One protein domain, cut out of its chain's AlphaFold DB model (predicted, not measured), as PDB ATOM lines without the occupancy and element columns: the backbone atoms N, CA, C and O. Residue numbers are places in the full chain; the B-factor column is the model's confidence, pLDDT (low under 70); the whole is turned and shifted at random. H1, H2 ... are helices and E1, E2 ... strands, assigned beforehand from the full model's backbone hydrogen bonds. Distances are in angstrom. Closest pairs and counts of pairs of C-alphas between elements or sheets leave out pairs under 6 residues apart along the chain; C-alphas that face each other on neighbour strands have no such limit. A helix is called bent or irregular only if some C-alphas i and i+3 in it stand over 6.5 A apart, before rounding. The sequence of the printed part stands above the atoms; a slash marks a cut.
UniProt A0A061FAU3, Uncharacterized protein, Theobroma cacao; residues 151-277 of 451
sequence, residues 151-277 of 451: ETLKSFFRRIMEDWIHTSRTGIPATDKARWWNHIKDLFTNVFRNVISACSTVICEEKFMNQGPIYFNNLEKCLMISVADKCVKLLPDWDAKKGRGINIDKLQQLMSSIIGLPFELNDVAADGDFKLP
ATOM      1  N   GLU A 151      -1.646  13.200   7.379       76.38
ATOM      2  CA  GLU A 151      -2.971  13.792   7.466       76.38
ATOM      3  C   GLU A 151      -3.210  14.735   6.284       76.38
ATOM      4  O   GLU A 151      -2.286  15.077   5.546       76.38
ATOM      5  N   THR A 152      -4.457  15.158   6.067       83.56
ATOM      6  CA  THR A 152      -4.732  16.176   5.041       83.56
ATOM      7  C   THR A 152      -4.134  17.515   5.463       83.56
ATOM      8  O   THR A 152      -4.089  17.831   6.656       83.56
ATOM      9  N   LEU A 153      -3.752  18.353   4.494       85.25
ATOM     10  CA  LEU A 153      -3.256  19.704   4.791       85.25
ATOM     11  C   LEU A 153      -4.213  20.503   5.684       85.25
ATOM     12  O   LEU A 153      -3.780  21.197   6.601       85.25
ATOM     13  N   LYS A 154      -5.520  20.392   5.444       86.75
ATOM     14  CA  LYS A 154      -6.525  21.116   6.223       86.75
ATOM     15  C   LYS A 154      -6.620  20.615   7.663       86.75
ATOM     16  O   LYS A 154      -6.736  21.441   8.563       86.75
ATOM     17  N   SER A 155      -6.542  19.300   7.887       86.81
ATOM     18  CA  SER A 155      -6.481  18.723   9.239       86.81
ATOM     19  C   SER A 155      -5.246  19.211   9.994       86.81
ATOM     20  O   SER A 155      -5.369  19.710  11.111       86.81
ATOM     21  N   PHE A 156      -4.086  19.188   9.333       88.50
ATOM     22  CA  PHE A 156      -2.825  19.655   9.900       88.50
ATOM     23  C   PHE A 156      -2.889  21.124  10.342       88.50
ATOM     24  O   PHE A 156      -2.575  21.451  11.486       88.50
ATOM     25  N   PHE A 157      -3.347  22.025   9.464       91.81
ATOM     26  CA  PHE A 157      -3.481  23.447   9.805       91.81
ATOM     27  C   PHE A 157      -4.593  23.726  10.819       91.81
ATOM     28  O   PHE A 157      -4.472  24.680  11.587       91.81
ATOM     29  N   ARG A 158      -5.643  22.898  10.873       91.50
ATOM     30  CA  ARG A 158      -6.677  23.002  11.909       91.50
ATOM     31  C   ARG A 158      -6.121  22.717  13.295       91.50
ATOM     32  O   ARG A 158      -6.373  23.505  14.197       91.50
ATOM     33  N   ARG A 159      -5.305  21.676  13.445       91.25
ATOM     34  CA  ARG A 159      -4.623  21.390  14.712       91.25
ATOM     35  C   ARG A 159      -3.720  22.548  15.144       91.25
ATOM     36  O   ARG A 159      -3.782  22.984  16.284       91.25
ATOM     37  N   ILE A 160      -2.958  23.122  14.208       91.75
ATOM     38  CA  ILE A 160      -2.123  24.309  14.477       91.75
ATOM     39  C   ILE A 160      -2.970  25.506  14.922       91.75
ATOM     40  O   ILE A 160      -2.584  26.228  15.839       91.75
ATOM     41  N   MET A 161      -4.123  25.727  14.288       91.38
ATOM     42  CA  MET A 161      -5.062  26.763  14.710       91.38
ATOM     43  C   MET A 161      -5.586  26.499  16.125       91.38
ATOM     44  O   MET A 161      -5.600  27.418  16.936       91.38
ATOM     45  N   GLU A 162      -6.024  25.278  16.428       89.88
ATOM     46  CA  GLU A 162      -6.544  24.907  17.748       89.88
ATOM     47  C   GLU A 162      -5.488  25.129  18.842       89.88
ATOM     48  O   GLU A 162      -5.783  25.765  19.856       89.88
ATOM     49  N   ASP A 163      -4.240  24.724  18.590       88.88
ATOM     50  CA  ASP A 163      -3.098  24.969  19.475       88.88
ATOM     51  C   ASP A 163      -2.833  26.475  19.659       88.88
ATOM     52  O   ASP A 163      -2.617  26.957  20.778       88.88
ATOM     53  N   TRP A 164      -2.890  27.255  18.576       87.94
ATOM     54  CA  TRP A 164      -2.719  28.710  18.611       87.94
ATOM     55  C   TRP A 164      -3.823  29.408  19.419       87.94
ATOM     56  O   TRP A 164      -3.534  30.280  20.241       87.94
ATOM     57  N   ILE A 165      -5.082  29.002  19.244       84.94
ATOM     58  CA  ILE A 165      -6.221  29.518  20.016       84.94
ATOM     59  C   ILE A 165      -6.057  29.152  21.494       84.94
ATOM     60  O   ILE A 165      -6.248  30.000  22.369       84.94
ATOM     61  N   HIS A 166      -5.664  27.909  21.790       82.31
ATOM     62  CA  HIS A 166      -5.519  27.425  23.160       82.31
ATOM     63  C   HIS A 166      -4.391  28.130  23.924       82.31
ATOM     64  O   HIS A 166      -4.555  28.501  25.089       82.31
ATOM     65  N   THR A 167      -3.259  28.359  23.256       76.88
ATOM     66  CA  THR A 167      -2.102  29.072  23.819       76.88
ATOM     67  C   THR A 167      -2.333  30.578  23.953       76.88
ATOM     68  O   THR A 167      -1.691  31.226  24.775       76.88
ATOM     69  N   SER A 168      -3.304  31.145  23.229       69.69
ATOM     70  CA  SER A 168      -3.637  32.578  23.264       69.69
ATOM     71  C   SER A 168      -4.511  33.008  24.462       69.69
ATOM     72  O   SER A 168      -5.110  34.087  24.446       69.69
ATOM     73  N   ARG A 169      -4.576  32.215  25.543       54.75
ATOM     74  CA  ARG A 169      -5.329  32.523  26.776       54.75
ATOM     75  C   ARG A 169      -4.747  33.716  27.549       54.75
ATOM     76  O   ARG A 169      -3.944  33.543  28.457       54.75
ATOM     77  N   THR A 170      -5.186  34.926  27.190       49.88
ATOM     78  CA  THR A 170      -5.547  36.083  28.048       49.88
ATOM     79  C   THR A 170      -5.731  37.324  27.161       49.88
ATOM     80  O   THR A 170      -4.772  37.951  26.727       49.88
ATOM     81  N   GLY A 171      -6.985  37.686  26.866       52.16
ATOM     82  CA  GLY A 171      -7.341  39.028  26.376       52.16
ATOM     83  C   GLY A 171      -7.001  39.387  24.923       52.16
ATOM     84  O   GLY A 171      -7.127  40.554  24.565       52.16
ATOM     85  N   ILE A 172      -6.595  38.438  24.076       52.88
ATOM     86  CA  ILE A 172      -6.320  38.716  22.659       52.88
ATOM     87  C   ILE A 172      -7.604  38.478  21.854       52.88
ATOM     88  O   ILE A 172      -8.121  37.359  21.874       52.88
ATOM     89  N   PRO A 173      -8.134  39.486  21.140       55.50
ATOM     90  CA  PRO A 173      -9.294  39.291  20.287       55.50
ATOM     91  C   PRO A 173      -8.988  38.255  19.203       55.50
ATOM     92  O   PRO A 173      -7.979  38.362  18.503       55.50
ATOM     93  N   ALA A 174      -9.902  37.305  18.998       55.94
ATOM     94  CA  ALA A 174      -9.920  36.371  17.868       55.94
ATOM     95  C   ALA A 174     -10.140  37.074  16.505       55.94
ATOM     96  O   ALA A 174     -10.704  36.498  15.585       55.94
ATOM     97  N   THR A 175      -9.732  38.339  16.381       65.56
ATOM     98  CA  THR A 175      -9.890  39.217  15.218       65.56
ATOM     99  C   THR A 175      -8.546  39.711  14.665       65.56
ATOM    100  O   THR A 175      -8.526  40.352  13.617       65.56
ATOM    101  N   ASP A 176      -7.410  39.398  15.307       82.56
ATOM    102  CA  ASP A 176      -6.079  39.813  14.835       82.56
ATOM    103  C   ASP A 176      -5.539  38.880  13.732       82.56
ATOM    104  O   ASP A 176      -4.677  38.016  13.940       82.56
ATOM    105  N   LYS A 177      -6.078  39.069  12.524       89.56
ATOM    106  CA  LYS A 177      -5.706  38.356  11.292       89.56
ATOM    107  C   LYS A 177      -4.209  38.451  10.976       89.56
ATOM    108  O   LYS A 177      -3.601  37.461  10.560       89.56
ATOM    109  N   ALA A 178      -3.582  39.604  11.225       90.38
ATOM    110  CA  ALA A 178      -2.150  39.799  11.009       90.38
ATOM    111  C   ALA A 178      -1.300  38.939  11.953       90.38
ATOM    112  O   ALA A 178      -0.250  38.421  11.556       90.38
ATOM    113  N   ARG A 179      -1.725  38.769  13.208       89.25
ATOM    114  CA  ARG A 179      -1.027  37.902  14.162       89.25
ATOM    115  C   ARG A 179      -1.138  36.430  13.788       89.25
ATOM    116  O   ARG A 179      -0.127  35.732  13.859       89.25
ATOM    117  N   TRP A 180      -2.314  35.976  13.352       91.56
ATOM    118  CA  TRP A 180      -2.471  34.621  12.823       91.56
ATOM    119  C   TRP A 180      -1.549  34.380  11.626       91.56
ATOM    120  O   TRP A 180      -0.764  33.432  11.635       91.56
ATOM    121  N   TRP A 181      -1.558  35.281  10.638       93.69
ATOM    122  CA  TRP A 181      -0.656  35.167   9.495       93.69
ATOM    123  C   TRP A 181       0.810  35.089   9.935       93.69
ATOM    124  O   TRP A 181       1.544  34.203   9.503       93.69
ATOM    125  N   ASN A 182       1.233  35.959  10.854       92.88
ATOM    126  CA  ASN A 182       2.594  35.928  11.388       92.88
ATOM    127  C   ASN A 182       2.942  34.626  12.117       92.88
ATOM    128  O   ASN A 182       4.112  34.249  12.102       92.88
ATOM    129  N   HIS A 183       1.963  33.955  12.724       92.69
ATOM    130  CA  HIS A 183       2.148  32.663  13.375       92.69
ATOM    131  C   HIS A 183       2.387  31.535  12.360       92.69
ATOM    132  O   HIS A 183       3.265  30.702  12.570       92.69
ATOM    133  N   ILE A 184       1.654  31.525  11.239       94.50
ATOM    134  CA  ILE A 184       1.730  30.427  10.264       94.50
ATOM    135  C   ILE A 184       2.660  30.679   9.074       94.50
ATOM    136  O   ILE A 184       3.000  29.717   8.392       94.50
ATOM    137  N   LYS A 185       3.079  31.920   8.792       94.62
ATOM    138  CA  LYS A 185       3.724  32.306   7.518       94.62
ATOM    139  C   LYS A 185       4.890  31.413   7.088       94.62
ATOM    140  O   LYS A 185       4.959  31.049   5.916       94.62
ATOM    141  N   ASP A 186       5.788  31.035   7.996       93.12
ATOM    142  CA  ASP A 186       6.990  30.268   7.645       93.12
ATOM    143  C   ASP A 186       6.633  28.810   7.343       93.12
ATOM    144  O   ASP A 186       7.061  28.243   6.334       93.12
ATOM    145  N   LEU A 187       5.768  28.226   8.176       93.56
ATOM    146  CA  LEU A 187       5.246  26.881   7.973       93.56
ATOM    147  C   LEU A 187       4.402  26.801   6.699       93.56
ATOM    148  O   LEU A 187       4.617  25.913   5.879       93.56
ATOM    149  N   PHE A 188       3.505  27.763   6.493       94.38
ATOM    150  CA  PHE A 188       2.698  27.908   5.288       94.38
ATOM    151  C   PHE A 188       3.579  27.993   4.041       94.38
ATOM    152  O   PHE A 188       3.384  27.233   3.096       94.38
ATOM    153  N   THR A 189       4.597  28.859   4.056       91.88
ATOM    154  CA  THR A 189       5.527  29.018   2.931       91.88
ATOM    155  C   THR A 189       6.237  27.703   2.608       91.88
ATOM    156  O   THR A 189       6.337  27.335   1.438       91.88
ATOM    157  N   ASN A 190       6.715  26.975   3.619       89.25
ATOM    158  CA  ASN A 190       7.427  25.712   3.425       89.25
ATOM    159  C   ASN A 190       6.509  24.597   2.913       89.25
ATOM    160  O   ASN A 190       6.845  23.923   1.938       89.25
ATOM    161  N   VAL A 191       5.334  24.442   3.522       90.62
ATOM    162  CA  VAL A 191       4.336  23.445   3.118       90.62
ATOM    163  C   VAL A 191       3.881  23.700   1.688       90.62
ATOM    164  O   VAL A 191       3.944  22.800   0.853       90.62
ATOM    165  N   PHE A 192       3.501  24.934   1.352       90.81
ATOM    166  CA  PHE A 192       3.062  25.236  -0.004       90.81
ATOM    167  C   PHE A 192       4.207  25.211  -1.009       90.81
ATOM    168  O   PHE A 192       3.985  24.762  -2.123       90.81
ATOM    169  N   ARG A 193       5.454  25.525  -0.642       86.06
ATOM    170  CA  ARG A 193       6.597  25.245  -1.528       86.06
ATOM    171  C   ARG A 193       6.690  23.751  -1.876       86.06
ATOM    172  O   ARG A 193       6.932  23.424  -3.038       86.06
ATOM    173  N   ASN A 194       6.448  22.854  -0.917       83.31
ATOM    174  CA  ASN A 194       6.409  21.409  -1.164       83.31
ATOM    175  C   ASN A 194       5.209  21.001  -2.034       83.31
ATOM    176  O   ASN A 194       5.401  20.240  -2.978       83.31
ATOM    177  N   VAL A 195       4.009  21.555  -1.795       84.69
ATOM    178  CA  VAL A 195       2.825  21.355  -2.663       84.69
ATOM    179  C   VAL A 195       3.156  21.717  -4.111       84.69
ATOM    180  O   VAL A 195       2.948  20.933  -5.030       84.69
ATOM    181  N   ILE A 196       3.706  22.911  -4.309       80.44
ATOM    182  CA  ILE A 196       4.069  23.475  -5.610       80.44
ATOM    183  C   ILE A 196       5.111  22.593  -6.313       80.44
ATOM    184  O   ILE A 196       5.003  22.345  -7.518       80.44
ATOM    185  N   SER A 197       6.095  22.085  -5.565       76.50
ATOM    186  CA  SER A 197       7.100  21.139  -6.059       76.50
ATOM    187  C   SER A 197       6.468  19.809  -6.485       76.50
ATOM    188  O   SER A 197       6.664  19.379  -7.619       76.50
ATOM    189  N   ALA A 198       5.638  19.204  -5.629       73.94
ATOM    190  CA  ALA A 198       4.959  17.938  -5.903       73.94
ATOM    191  C   ALA A 198       4.053  18.033  -7.140       73.94
ATOM    192  O   ALA A 198       4.145  17.202  -8.044       73.94
ATOM    193  N   CYS A 199       3.251  19.100  -7.234       74.50
ATOM    194  CA  CYS A 199       2.456  19.393  -8.423       74.50
ATOM    195  C   CYS A 199       3.355  19.505  -9.663       74.50
ATOM    196  O   CYS A 199       3.108  18.849 -10.675       74.50
ATOM    197  N   SER A 200       4.434  20.294  -9.584       70.94
ATOM    198  CA  SER A 200       5.361  20.488 -10.705       70.94
ATOM    199  C   SER A 200       5.966  19.176 -11.207       70.94
ATOM    200  O   SER A 200       6.063  19.005 -12.422       70.94
ATOM    201  N   THR A 201       6.361  18.267 -10.311       68.31
ATOM    202  CA  THR A 201       6.960  16.966 -10.657       68.31
ATOM    203  C   THR A 201       5.978  16.079 -11.410       68.31
ATOM    204  O   THR A 201       6.275  15.670 -12.531       68.31
ATOM    205  N   VAL A 202       4.776  15.874 -10.866       65.31
ATOM    206  CA  VAL A 202       3.757  15.012 -11.488       65.31
ATOM    207  C   VAL A 202       3.389  15.503 -12.888       65.31
ATOM    208  O   VAL A 202       3.336  14.726 -13.835       65.31
ATOM    209  N   ILE A 203       3.243  16.815 -13.063       63.41
ATOM    210  CA  ILE A 203       2.920  17.418 -14.365       63.41
ATOM    211  C   ILE A 203       4.049  17.233 -15.393       63.41
ATOM    212  O   ILE A 203       3.802  17.227 -16.603       63.41
ATOM    213  N   CYS A 204       5.303  17.123 -14.943       56.38
ATOM    214  CA  CYS A 204       6.407  16.783 -15.838       56.38
ATOM    215  C   CYS A 204       6.325  15.332 -16.262       56.38
ATOM    216  O   CYS A 204       6.420  15.048 -17.450       56.38
ATOM    217  N   GLU A 205       6.154  14.438 -15.295       54.72
ATOM    218  CA  GLU A 205       6.198  12.997 -15.505       54.72
ATOM    219  C   GLU A 205       5.013  12.496 -16.336       54.72
ATOM    220  O   GLU A 205       5.224  11.663 -17.213       54.72
ATOM    221  N   GLU A 206       3.820  13.088 -16.198       50.75
ATOM    222  CA  GLU A 206       2.655  12.799 -17.056       50.75
ATOM    223  C   GLU A 206       2.921  13.033 -18.553       50.75
ATOM    224  O   GLU A 206       2.266  12.434 -19.402       50.75
ATOM    225  N   LYS A 207       3.885  13.894 -18.910       48.88
ATOM    226  CA  LYS A 207       4.279  14.108 -20.314       48.88
ATOM    227  C   LYS A 207       5.323  13.112 -20.815       48.88
ATOM    228  O   LYS A 207       5.475  12.983 -22.026       48.88
ATOM    229  N   PHE A 208       6.064  12.468 -19.914       37.81
ATOM    230  CA  PHE A 208       7.139  11.527 -20.252       37.81
ATOM    231  C   PHE A 208       6.679  10.070 -20.191       37.81
ATOM    232  O   PHE A 208       7.119   9.246 -20.990       37.81
ATOM    233  N   MET A 209       5.778   9.753 -19.266       39.31
ATOM    234  CA  MET A 209       5.205   8.429 -19.102       39.31
ATOM    235  C   MET A 209       3.924   8.362 -19.942       39.31
ATOM    236  O   MET A 209       2.902   8.916 -19.552       39.31
ATOM    237  N   ASN A 210       3.933   7.657 -21.076       41.84
ATOM    238  CA  ASN A 210       2.734   7.343 -21.883       41.84
ATOM    239  C   ASN A 210       1.701   6.449 -21.132       41.84
ATOM    240  O   ASN A 210       1.003   5.650 -21.748       41.84
ATOM    241  N   GLN A 211       1.618   6.526 -19.800       43.72
ATOM    242  CA  GLN A 211       0.899   5.596 -18.920       43.72
ATOM    243  C   GLN A 211      -0.555   6.006 -18.618       43.72
ATOM    244  O   GLN A 211      -1.218   5.383 -17.794       43.72
ATOM    245  N   GLY A 212      -1.095   6.994 -19.332       45.44
ATOM    246  CA  GLY A 212      -2.450   7.493 -19.098       45.44
ATOM    247  C   GLY A 212      -2.534   8.456 -17.902       45.44
ATOM    248  O   GLY A 212      -1.587   8.579 -17.130       45.44
ATOM    249  N   PRO A 213      -3.641   9.210 -17.782       49.53
ATOM    250  CA  PRO A 213      -3.778  10.276 -16.789       49.53
ATOM    251  C   PRO A 213      -3.780   9.728 -15.357       49.53
ATOM    252  O   PRO A 213      -4.606   8.876 -15.028       49.53
ATOM    253  N   ILE A 214      -2.910  10.265 -14.497       54.41
ATOM    254  CA  ILE A 214      -3.016  10.082 -13.049       54.41
ATOM    255  C   ILE A 214      -4.084  11.066 -12.556       54.41
ATOM    256  O   ILE A 214      -4.123  12.234 -12.944       54.41
ATOM    257  N   TYR A 215      -5.029  10.588 -11.753       64.62
ATOM    258  CA  TYR A 215      -6.228  11.360 -11.445       64.62
ATOM    259  C   TYR A 215      -6.079  12.168 -10.150       64.62
ATOM    260  O   TYR A 215      -5.731  11.611  -9.116       64.62
ATOM    261  N   PHE A 216      -6.403  13.467 -10.187       65.56
ATOM    262  CA  PHE A 216      -6.372  14.369  -9.020       65.56
ATOM    263  C   PHE A 216      -7.638  15.237  -8.935       65.56
ATOM    264  O   PHE A 216      -7.581  16.467  -8.862       65.56
ATOM    265  N   ASN A 217      -8.821  14.615  -8.987       64.75
ATOM    266  CA  ASN A 217     -10.094  15.350  -9.044       64.75
ATOM    267  C   ASN A 217     -10.361  16.194  -7.790       64.75
ATOM    268  O   ASN A 217     -10.972  17.274  -7.869       64.75
ATOM    269  N   ASN A 218      -9.897  15.724  -6.633       72.44
ATOM    270  CA  ASN A 218      -9.938  16.469  -5.387       72.44
ATOM    271  C   ASN A 218      -8.530  16.721  -4.833       72.44
ATOM    272  O   ASN A 218      -8.048  15.976  -3.984       72.44
ATOM    273  N   LEU A 219      -7.903  17.810  -5.292       75.31
ATOM    274  CA  LEU A 219      -6.559  18.214  -4.871       75.31
ATOM    275  C   LEU A 219      -6.406  18.302  -3.338       75.31
ATOM    276  O   LEU A 219      -5.389  17.870  -2.814       75.31
ATOM    277  N   GLU A 220      -7.422  18.783  -2.616       76.81
ATOM    278  CA  GLU A 220      -7.407  18.865  -1.145       76.81
ATOM    279  C   GLU A 220      -7.298  17.481  -0.481       76.81
ATOM    280  O   GLU A 220      -6.583  17.335   0.504       76.81
ATOM    281  N   LYS A 221      -7.954  16.455  -1.041       73.19
ATOM    282  CA  LYS A 221      -7.854  15.065  -0.554       73.19
ATOM    283  C   LYS A 221      -6.570  14.362  -0.994       73.19
ATOM    284  O   LYS A 221      -6.138  13.418  -0.344       73.19
ATOM    285  N   CYS A 222      -5.998  14.799  -2.113       71.06
ATOM    286  CA  CYS A 222      -4.779  14.232  -2.683       71.06
ATOM    287  C   CYS A 222      -3.518  14.749  -1.978       71.06
ATOM    288  O   CYS A 222      -2.485  14.087  -2.006       71.06
ATOM    289  N   LEU A 223      -3.579  15.938  -1.377       77.25
ATOM    290  CA  LEU A 223      -2.451  16.551  -0.682       77.25
ATOM    291  C   LEU A 223      -2.416  16.113   0.781       77.25
ATOM    292  O   LEU A 223      -3.158  16.618   1.629       77.25
ATOM    293  N   MET A 224      -1.495  15.202   1.061       77.50
ATOM    294  CA  MET A 224      -1.195  14.737   2.405       77.50
ATOM    295  C   MET A 224       0.072  15.398   2.926       77.50
ATOM    296  O   MET A 224       0.965  15.748   2.156       77.50
ATOM    297  N   ILE A 225       0.169  15.539   4.239       76.62
ATOM    298  CA  ILE A 225       1.372  15.986   4.924       76.62
ATOM    299  C   ILE A 225       1.776  14.954   5.959       76.62
ATOM    300  O   ILE A 225       0.948  14.493   6.742       76.62
ATOM    301  N   SER A 226       3.053  14.595   5.944       73.38
ATOM    302  CA  SER A 226       3.639  13.791   7.005       73.38
ATOM    303  C   SER A 226       3.556  14.521   8.333       73.38
ATOM    304  O   SER A 226       3.953  15.684   8.439       73.38
ATOM    305  N   VAL A 227       3.086  13.830   9.364       68.88
ATOM    306  CA  VAL A 227       3.085  14.386  10.720       68.88
ATOM    307  C   VAL A 227       4.523  14.546  11.231       68.88
ATOM    308  O   VAL A 227       4.812  15.511  11.941       68.88
ATOM    309  N   ALA A 228       5.426  13.647  10.826       66.50
ATOM    310  CA  ALA A 228       6.805  13.588  11.300       66.50
ATOM    311  C   ALA A 228       7.710  14.640  10.639       66.50
ATOM    312  O   ALA A 228       8.307  15.466  11.330       66.50
ATOM    313  N   ASP A 229       7.799  14.642   9.304       70.38
ATOM    314  CA  ASP A 229       8.757  15.488   8.573       70.38
ATOM    315  C   ASP A 229       8.123  16.742   7.941       70.38
ATOM    316  O   ASP A 229       8.830  17.625   7.446       70.38
ATOM    317  N   LYS A 230       6.786  16.865   8.001       74.75
ATOM    318  CA  LYS A 230       6.006  17.961   7.396       74.75
ATOM    319  C   LYS A 230       6.216  18.085   5.880       74.75
ATOM    320  O   LYS A 230       5.946  19.138   5.290       74.75
ATOM    321  N   CYS A 231       6.673  17.021   5.224       75.06
ATOM    322  CA  CYS A 231       6.753  16.937   3.779       75.06
ATOM    323  C   CYS A 231       5.370  16.665   3.195       75.06
ATOM    324  O   CYS A 231       4.580  15.866   3.703       75.06
ATOM    325  N   VAL A 232       5.087  17.355   2.092       76.75
ATOM    326  CA  VAL A 232       3.830  17.198   1.368       76.75
ATOM    327  C   VAL A 232       3.980  16.107   0.328       76.75
ATOM    328  O   VAL A 232       4.947  16.084  -0.433       76.75
ATOM    329  N   LYS A 233       2.982  15.236   0.284       73.12
ATOM    330  CA  LYS A 233       2.886  14.091  -0.606       73.12
ATOM    331  C   LYS A 233       1.612  14.225  -1.419       73.12
ATOM    332  O   LYS A 233       0.546  14.507  -0.873       73.12
ATOM    333  N   LEU A 234       1.738  14.059  -2.730       70.56
ATOM    334  CA  LEU A 234       0.607  14.098  -3.643       70.56
ATOM    335  C   LEU A 234       0.204  12.662  -3.976       70.56
ATOM    336  O   LEU A 234       0.942  11.946  -4.645       70.56
ATOM    337  N   LEU A 235      -0.961  12.252  -3.485       67.44
ATOM    338  CA  LEU A 235      -1.506  10.917  -3.678       67.44
ATOM    339  C   LEU A 235      -2.608  10.948  -4.742       67.44
ATOM    340  O   LEU A 235      -3.436  11.857  -4.723       67.44
ATOM    341  N   PRO A 236      -2.639   9.983  -5.669       61.34
ATOM    342  CA  PRO A 236      -3.682   9.919  -6.683       61.34
ATOM    343  C   PRO A 236      -5.069   9.658  -6.083       61.34
ATOM    344  O   PRO A 236      -5.235   8.913  -5.115       61.34
ATOM    345  N   ASP A 237      -6.077  10.257  -6.711       63.03
ATOM    346  CA  ASP A 237      -7.494  10.042  -6.440       63.03
ATOM    347  C   ASP A 237      -7.945   8.740  -7.114       63.03
ATOM    348  O   ASP A 237      -8.390   8.725  -8.263       63.03
ATOM    349  N   TRP A 238      -7.786   7.618  -6.411       55.72
ATOM    350  CA  TRP A 238      -8.112   6.287  -6.935       55.72
ATOM    351  C   TRP A 238      -9.610   6.070  -7.195       55.72
ATOM    352  O   TRP A 238      -9.971   5.199  -7.989       55.72
ATOM    353  N   ASP A 239     -10.478   6.877  -6.579       56.41
ATOM    354  CA  ASP A 239     -11.933   6.812  -6.762       56.41
ATOM    355  C   ASP A 239     -12.408   7.603  -7.996       56.41
ATOM    356  O   ASP A 239     -13.581   7.552  -8.394       56.41
ATOM    357  N   ALA A 240     -11.504   8.340  -8.647       58.41
ATOM    358  CA  ALA A 240     -11.803   9.133  -9.824       58.41
ATOM    359  C   ALA A 240     -12.117   8.255 -11.047       58.41
ATOM    360  O   ALA A 240     -11.241   7.711 -11.712       58.41
ATOM    361  N   LYS A 241     -13.398   8.201 -11.429       52.94
ATOM    362  CA  LYS A 241     -13.867   7.473 -12.628       52.94
ATOM    363  C   LYS A 241     -13.420   8.098 -13.962       52.94
ATOM    364  O   LYS A 241     -13.437   7.429 -14.990       52.94
ATOM    365  N   LYS A 242     -13.093   9.394 -13.955       56.28
ATOM    366  CA  LYS A 242     -12.531  10.199 -15.055       56.28
ATOM    367  C   LYS A 242     -11.765  11.344 -14.410       56.28
ATOM    368  O   LYS A 242     -12.355  12.017 -13.564       56.28
ATOM    369  N   GLY A 243     -10.518  11.597 -14.790       51.28
ATOM    370  CA  GLY A 243      -9.771  12.720 -14.228       51.28
ATOM    371  C   GLY A 243      -9.369  13.765 -15.250       51.28
ATOM    372  O   GLY A 243      -9.131  13.479 -16.423       51.28
ATOM    373  N   ARG A 244      -9.325  15.000 -14.762       56.47
ATOM    374  CA  ARG A 244      -8.567  16.093 -15.366       56.47
ATOM    375  C   ARG A 244      -7.252  16.174 -14.585       56.47
ATOM    376  O   ARG A 244      -7.237  15.807 -13.408       56.47
ATOM    377  N   GLY A 245      -6.174  16.629 -15.224       61.22
ATOM    378  CA  GLY A 245      -4.925  16.932 -14.517       61.22
ATOM    379  C   GLY A 245      -5.150  17.932 -13.374       61.22
ATOM    380  O   GLY A 245      -6.258  18.442 -13.182       61.22
ATOM    381  N   ILE A 246      -4.097  18.223 -12.612       68.88
ATOM    382  CA  ILE A 246      -4.164  19.091 -11.425       68.88
ATOM    383  C   ILE A 246      -4.920  20.397 -11.728       68.88
ATOM    384  O   ILE A 246      -4.504  21.194 -12.571       68.88
ATOM    385  N   ASN A 247      -6.037  20.620 -11.024       74.44
ATOM    386  CA  ASN A 247      -6.815  21.852 -11.135       74.44
ATOM    387  C   ASN A 247      -6.202  22.941 -10.241       74.44
ATOM    388  O   ASN A 247      -6.326  22.894  -9.017       74.44
ATOM    389  N   ILE A 248      -5.561  23.920 -10.875       76.06
ATOM    390  CA  ILE A 248      -4.841  25.021 -10.227       76.06
ATOM    391  C   ILE A 248      -5.787  25.961  -9.468       76.06
ATOM    392  O   ILE A 248      -5.418  26.441  -8.400       76.06
ATOM    393  N   ASP A 249      -7.019  26.168  -9.939       76.69
ATOM    394  CA  ASP A 249      -7.986  27.045  -9.260       76.69
ATOM    395  C   ASP A 249      -8.301  26.524  -7.850       76.69
ATOM    396  O   ASP A 249      -8.469  27.285  -6.896       76.69
ATOM    397  N   LYS A 250      -8.303  25.193  -7.679       83.44
ATOM    398  CA  LYS A 250      -8.480  24.568  -6.361       83.44
ATOM    399  C   LYS A 250      -7.303  24.822  -5.422       83.44
ATOM    400  O   LYS A 250      -7.495  24.804  -4.210       83.44
ATOM    401  N   LEU A 251      -6.103  25.067  -5.951       86.12
ATOM    402  CA  LEU A 251      -4.941  25.405  -5.131       86.12
ATOM    403  C   LEU A 251      -5.104  26.785  -4.488       86.12
ATOM    404  O   LEU A 251      -4.804  26.932  -3.307       86.12
ATOM    405  N   GLN A 252      -5.628  27.766  -5.231       88.50
ATOM    406  CA  GLN A 252      -5.938  29.084  -4.676       88.50
ATOM    407  C   GLN A 252      -6.942  28.965  -3.527       88.50
ATOM    408  O   GLN A 252      -6.686  29.470  -2.437       88.50
ATOM    409  N   GLN A 253      -8.059  28.266  -3.756       88.94
ATOM    410  CA  GLN A 253      -9.099  28.071  -2.742       88.94
ATOM    411  C   GLN A 253      -8.540  27.392  -1.488       88.94
ATOM    412  O   GLN A 253      -8.800  27.840  -0.374       88.94
ATOM    413  N   LEU A 254      -7.718  26.352  -1.664       89.88
ATOM    414  CA  LEU A 254      -7.065  25.658  -0.559       89.88
ATOM    415  C   LEU A 254      -6.160  26.602   0.245       89.88
ATOM    416  O   LEU A 254      -6.288  26.671   1.467       89.88
ATOM    417  N   MET A 255      -5.284  27.353  -0.429       93.00
ATOM    418  CA  MET A 255      -4.386  28.318   0.212       93.00
ATOM    419  C   MET A 255      -5.157  29.386   0.988       93.00
ATOM    420  O   MET A 255      -4.870  29.605   2.165       93.00
ATOM    421  N   SER A 256      -6.160  30.004   0.359       92.44
ATOM    422  CA  SER A 256      -6.997  31.017   1.003       92.44
ATOM    423  C   SER A 256      -7.747  30.451   2.206       92.44
ATOM    424  O   SER A 256      -7.746  31.080   3.258       92.44
ATOM    425  N   SER A 257      -8.301  29.238   2.100       91.69
ATOM    426  CA  SER A 257      -9.025  28.597   3.207       91.69
ATOM    427  C   SER A 257      -8.137  28.265   4.411       91.69
ATOM    428  O   SER A 257      -8.610  28.287   5.543       91.69
ATOM    429  N   ILE A 258      -6.848  27.974   4.194       92.75
ATOM    430  CA  ILE A 258      -5.886  27.730   5.279       92.75
ATOM    431  C   ILE A 258      -5.492  29.042   5.964       92.75
ATOM    432  O   ILE A 258      -5.412  29.097   7.189       92.75
ATOM    433  N   ILE A 259      -5.278  30.115   5.197       94.12
ATOM    434  CA  ILE A 259      -4.991  31.440   5.769       94.12
ATOM    435  C   ILE A 259      -6.212  31.955   6.540       94.12
ATOM    436  O   ILE A 259      -6.071  32.461   7.650       94.12
ATOM    437  N   GLY A 260      -7.409  31.785   5.983       91.62
ATOM    438  CA  GLY A 260      -8.671  32.229   6.567       91.62
ATOM    439  C   GLY A 260      -9.257  31.296   7.624       91.62
ATOM    440  O   GLY A 260     -10.318  31.605   8.156       91.62
ATOM    441  N   LEU A 261      -8.588  30.182   7.944       90.00
ATOM    442  CA  LEU A 261      -9.133  29.090   8.755       90.00
ATOM    443  C   LEU A 261      -9.716  29.533  10.118       90.00
ATOM    444  O   LEU A 261     -10.834  29.117  10.409       90.00
ATOM    445  N   PRO A 262      -9.062  30.408  10.916       87.81
ATOM    446  CA  PRO A 262      -9.625  30.864  12.195       87.81
ATOM    447  C   PRO A 262     -10.828  31.804  12.057       87.81
ATOM    448  O   PRO A 262     -11.511  32.072  13.040       87.81
ATOM    449  N   PHE A 263     -11.059  32.338  10.857       87.62
ATOM    450  CA  PHE A 263     -12.037  33.390  10.573       87.62
ATOM    451  C   PHE A 263     -13.130  32.926   9.605       87.62
ATOM    452  O   PHE A 263     -13.942  33.736   9.171       87.62
ATOM    453  N   GLU A 264     -13.114  31.643   9.227       84.19
ATOM    454  CA  GLU A 264     -14.030  31.043   8.251       84.19
ATOM    455  C   GLU A 264     -14.047  31.777   6.893       84.19
ATOM    456  O   GLU A 264     -15.050  31.804   6.179       84.19
ATOM    457  N   LEU A 265     -12.903  32.360   6.510       83.56
ATOM    458  CA  LEU A 265     -12.743  33.088   5.252       83.56
ATOM    459  C   LEU A 265     -12.211  32.174   4.145       83.56
ATOM    460  O   LEU A 265     -11.233  31.450   4.323       83.56
ATOM    461  N   ASN A 266     -12.833  32.260   2.968       77.25
ATOM    462  CA  ASN A 266     -12.427  31.510   1.773       77.25
ATOM    463  C   ASN A 266     -11.667  32.367   0.749       77.25
ATOM    464  O   ASN A 266     -11.052  31.821  -0.166       77.25
ATOM    465  N   ASP A 267     -11.681  33.692   0.908       82.12
ATOM    466  CA  ASP A 267     -10.875  34.630   0.131       82.12
ATOM    467  C   ASP A 267     -10.215  35.637   1.077       82.12
ATOM    468  O   ASP A 267     -10.890  36.381   1.782       82.12
ATOM    469  N   VAL A 268      -8.885  35.612   1.111       86.19
ATOM    470  CA  VAL A 268      -8.052  36.436   1.998       86.19
ATOM    471  C   VAL A 268      -7.237  37.469   1.225       86.19
ATOM    472  O   VAL A 268      -6.622  38.341   1.830       86.19
ATOM    473  N   ALA A 269      -7.193  37.377  -0.109       79.81
ATOM    474  CA  ALA A 269      -6.332  38.232  -0.923       79.81
ATOM    475  C   ALA A 269      -6.842  39.682  -0.960       79.81
ATOM    476  O   ALA A 269      -6.043  40.614  -1.027       79.81
ATOM    477  N   ALA A 270      -8.162  39.866  -0.866       78.38
ATOM    478  CA  ALA A 270      -8.809  41.175  -0.781       78.38
ATOM    479  C   ALA A 270      -8.840  41.758   0.647       78.38
ATOM    480  O   ALA A 270      -9.218  42.915   0.831       78.38
ATOM    481  N   ASP A 271      -8.456  40.975   1.656       82.75
ATOM    482  CA  ASP A 271      -8.563  41.348   3.063       82.75
ATOM    483  C   ASP A 271      -7.236  41.920   3.585       82.75
ATOM    484  O   ASP A 271      -6.296  41.202   3.943       82.75
ATOM    485  N   GLY A 272      -7.162  43.254   3.623       81.38
ATOM    486  CA  GLY A 272      -5.969  43.990   4.047       81.38
ATOM    487  C   GLY A 272      -5.560  43.759   5.506       81.38
ATOM    488  O   GLY A 272      -4.403  44.009   5.858       81.38
ATOM    489  N   ASP A 273      -6.454  43.238   6.349       87.25
ATOM    490  CA  ASP A 273      -6.191  43.046   7.776       87.25
ATOM    491  C   ASP A 273      -5.150  41.947   8.036       87.25
ATOM    492  O   ASP A 273      -4.440  41.987   9.042       87.25
ATOM    493  N   PHE A 274      -5.008  40.978   7.123       87.94
ATOM    494  CA  PHE A 274      -3.992  39.927   7.234       87.94
ATOM    495  C   PHE A 274      -2.562  40.445   7.033       87.94
ATOM    496  O   PHE A 274      -1.612  39.776   7.444       87.94
ATOM    497  N   LYS A 275      -2.388  41.618   6.401       90.69
ATOM    498  CA  LYS A 275      -1.074  42.174   6.022       90.69
ATOM    499  C   LYS A 275      -0.204  41.158   5.263       90.69
ATOM    500  O   LYS A 275       0.984  40.990   5.556       90.69
ATOM    501  N   LEU A 276      -0.808  40.448   4.308       92.94
ATOM    502  CA  LEU A 276      -0.106  39.468   3.482       92.94
ATOM    503  C   LEU A 276       0.983  40.150   2.629       92.94
ATOM    504  O   LEU A 276       0.791  41.284   2.186       92.94
ATOM    505  N   PRO A 277       2.116  39.477   2.349       92.69
ATOM    506  CA  PRO A 277       3.106  39.983   1.405       92.69
ATOM    507  C   PRO A 277       2.494  40.182   0.016       92.69
ATOM    508  O   PRO A 277       1.746  39.324  -0.459       92.69
TER     509      PRO A 277
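This is residues 151 to 277 of the 451 residues of an uncharacterized protein of Theobroma cacao (UniProt A0A061FAU3). A small hairpin of two strands, E1 and E2, packs on one side of a long helix, H2, and two shorter helices, H1 and H4, run lengthwise beside H2, staggered along it, in a loose arrangement. Residues 207 to 212 stick out at one end of the long axis and residues 166 to 173 at the other. The printed part has 127 residues, with four named helices and two named strands in the order H1, H2, H3, E1, E2, H4; the sheet is antiparallel, and the class is mostly helix. The whole is elongated, spanning 58 by 32 by 24 A, and only just compact, close to loose, with a radius of gyration of the C-alphas of 16.4 A.

E1 is residues 223 to 226 and E2 residues 232 to 234. H2, residues 177 to 208, measures 43.4 A from C-alpha 177 at (-5.706, 38.356, 11.292) to C-alpha 208 at (7.139, 11.527, -20.252). H2 is irregular, with C-alphas 183 and 186 7.9 A apart, and has a kink of 58 degrees near residue 186. H1, residues 153 to 167, measures 21.2 A and begins with C-alpha 153 at (-3.256, 19.704, 4.791). H3 is residues 219 to 222. H4, residues 248 to 259, measures 17.2 A and ends with C-alpha 259 at (-4.991, 31.440, 5.769).

E1 and E2 form a hairpin of antiparallel neighbours at 140 degrees, with N 224 and O 233 2.9 A apart and N 233 and O 224 2.8 A apart, both within hydrogen-bond range. Residues 151 to 152 form a short antiparallel pairing with residues 224 to 225 of E1. The closest C-alphas of H2 and E2, those of Asn 194 and Val 232, are 5.5 A apart. Those of H1 and E1, Leu 153 and Met 224, are 5.9 A apart. H1, H2 and H4 form an up-and-down bundle, each helix running against the one before it. H2 and H4 are close but not clearly touching, with the C-alphas of Trp 181 and Ile 259 closest at 6.8 A, and stand at a shallow tilt of 22 degrees, opposite ways. H1 and H4 are close but not clearly touching, with the C-alphas of Phe 157 and Ile 258 closest at 6.7 A. H1 and H2 are near each other, with 15 pairs of C-alphas within 10 A. H3 touches H4 at its residues 250 to 254 alone, the closest C-alphas being those of Leu 219 and Lys 250, 6.8 A apart. In H1 and H4 every O i to N i+4 pair is within hydrogen-bond range, in H2 24 of 28, and H3 is too short for such a pair.

The C-alphas of Gly 171 and Asn 210, the two farthest apart, are 58.6 A apart. The printed part has no cut. The link from E2 to H4, 13 residues, is long, and residues 260 to 277 hold no named element. The mean pLDDT of the printed part is 76.1; residues 168 to 175, 201 to 217, 227 to 228 and 235 to 246 are under 70.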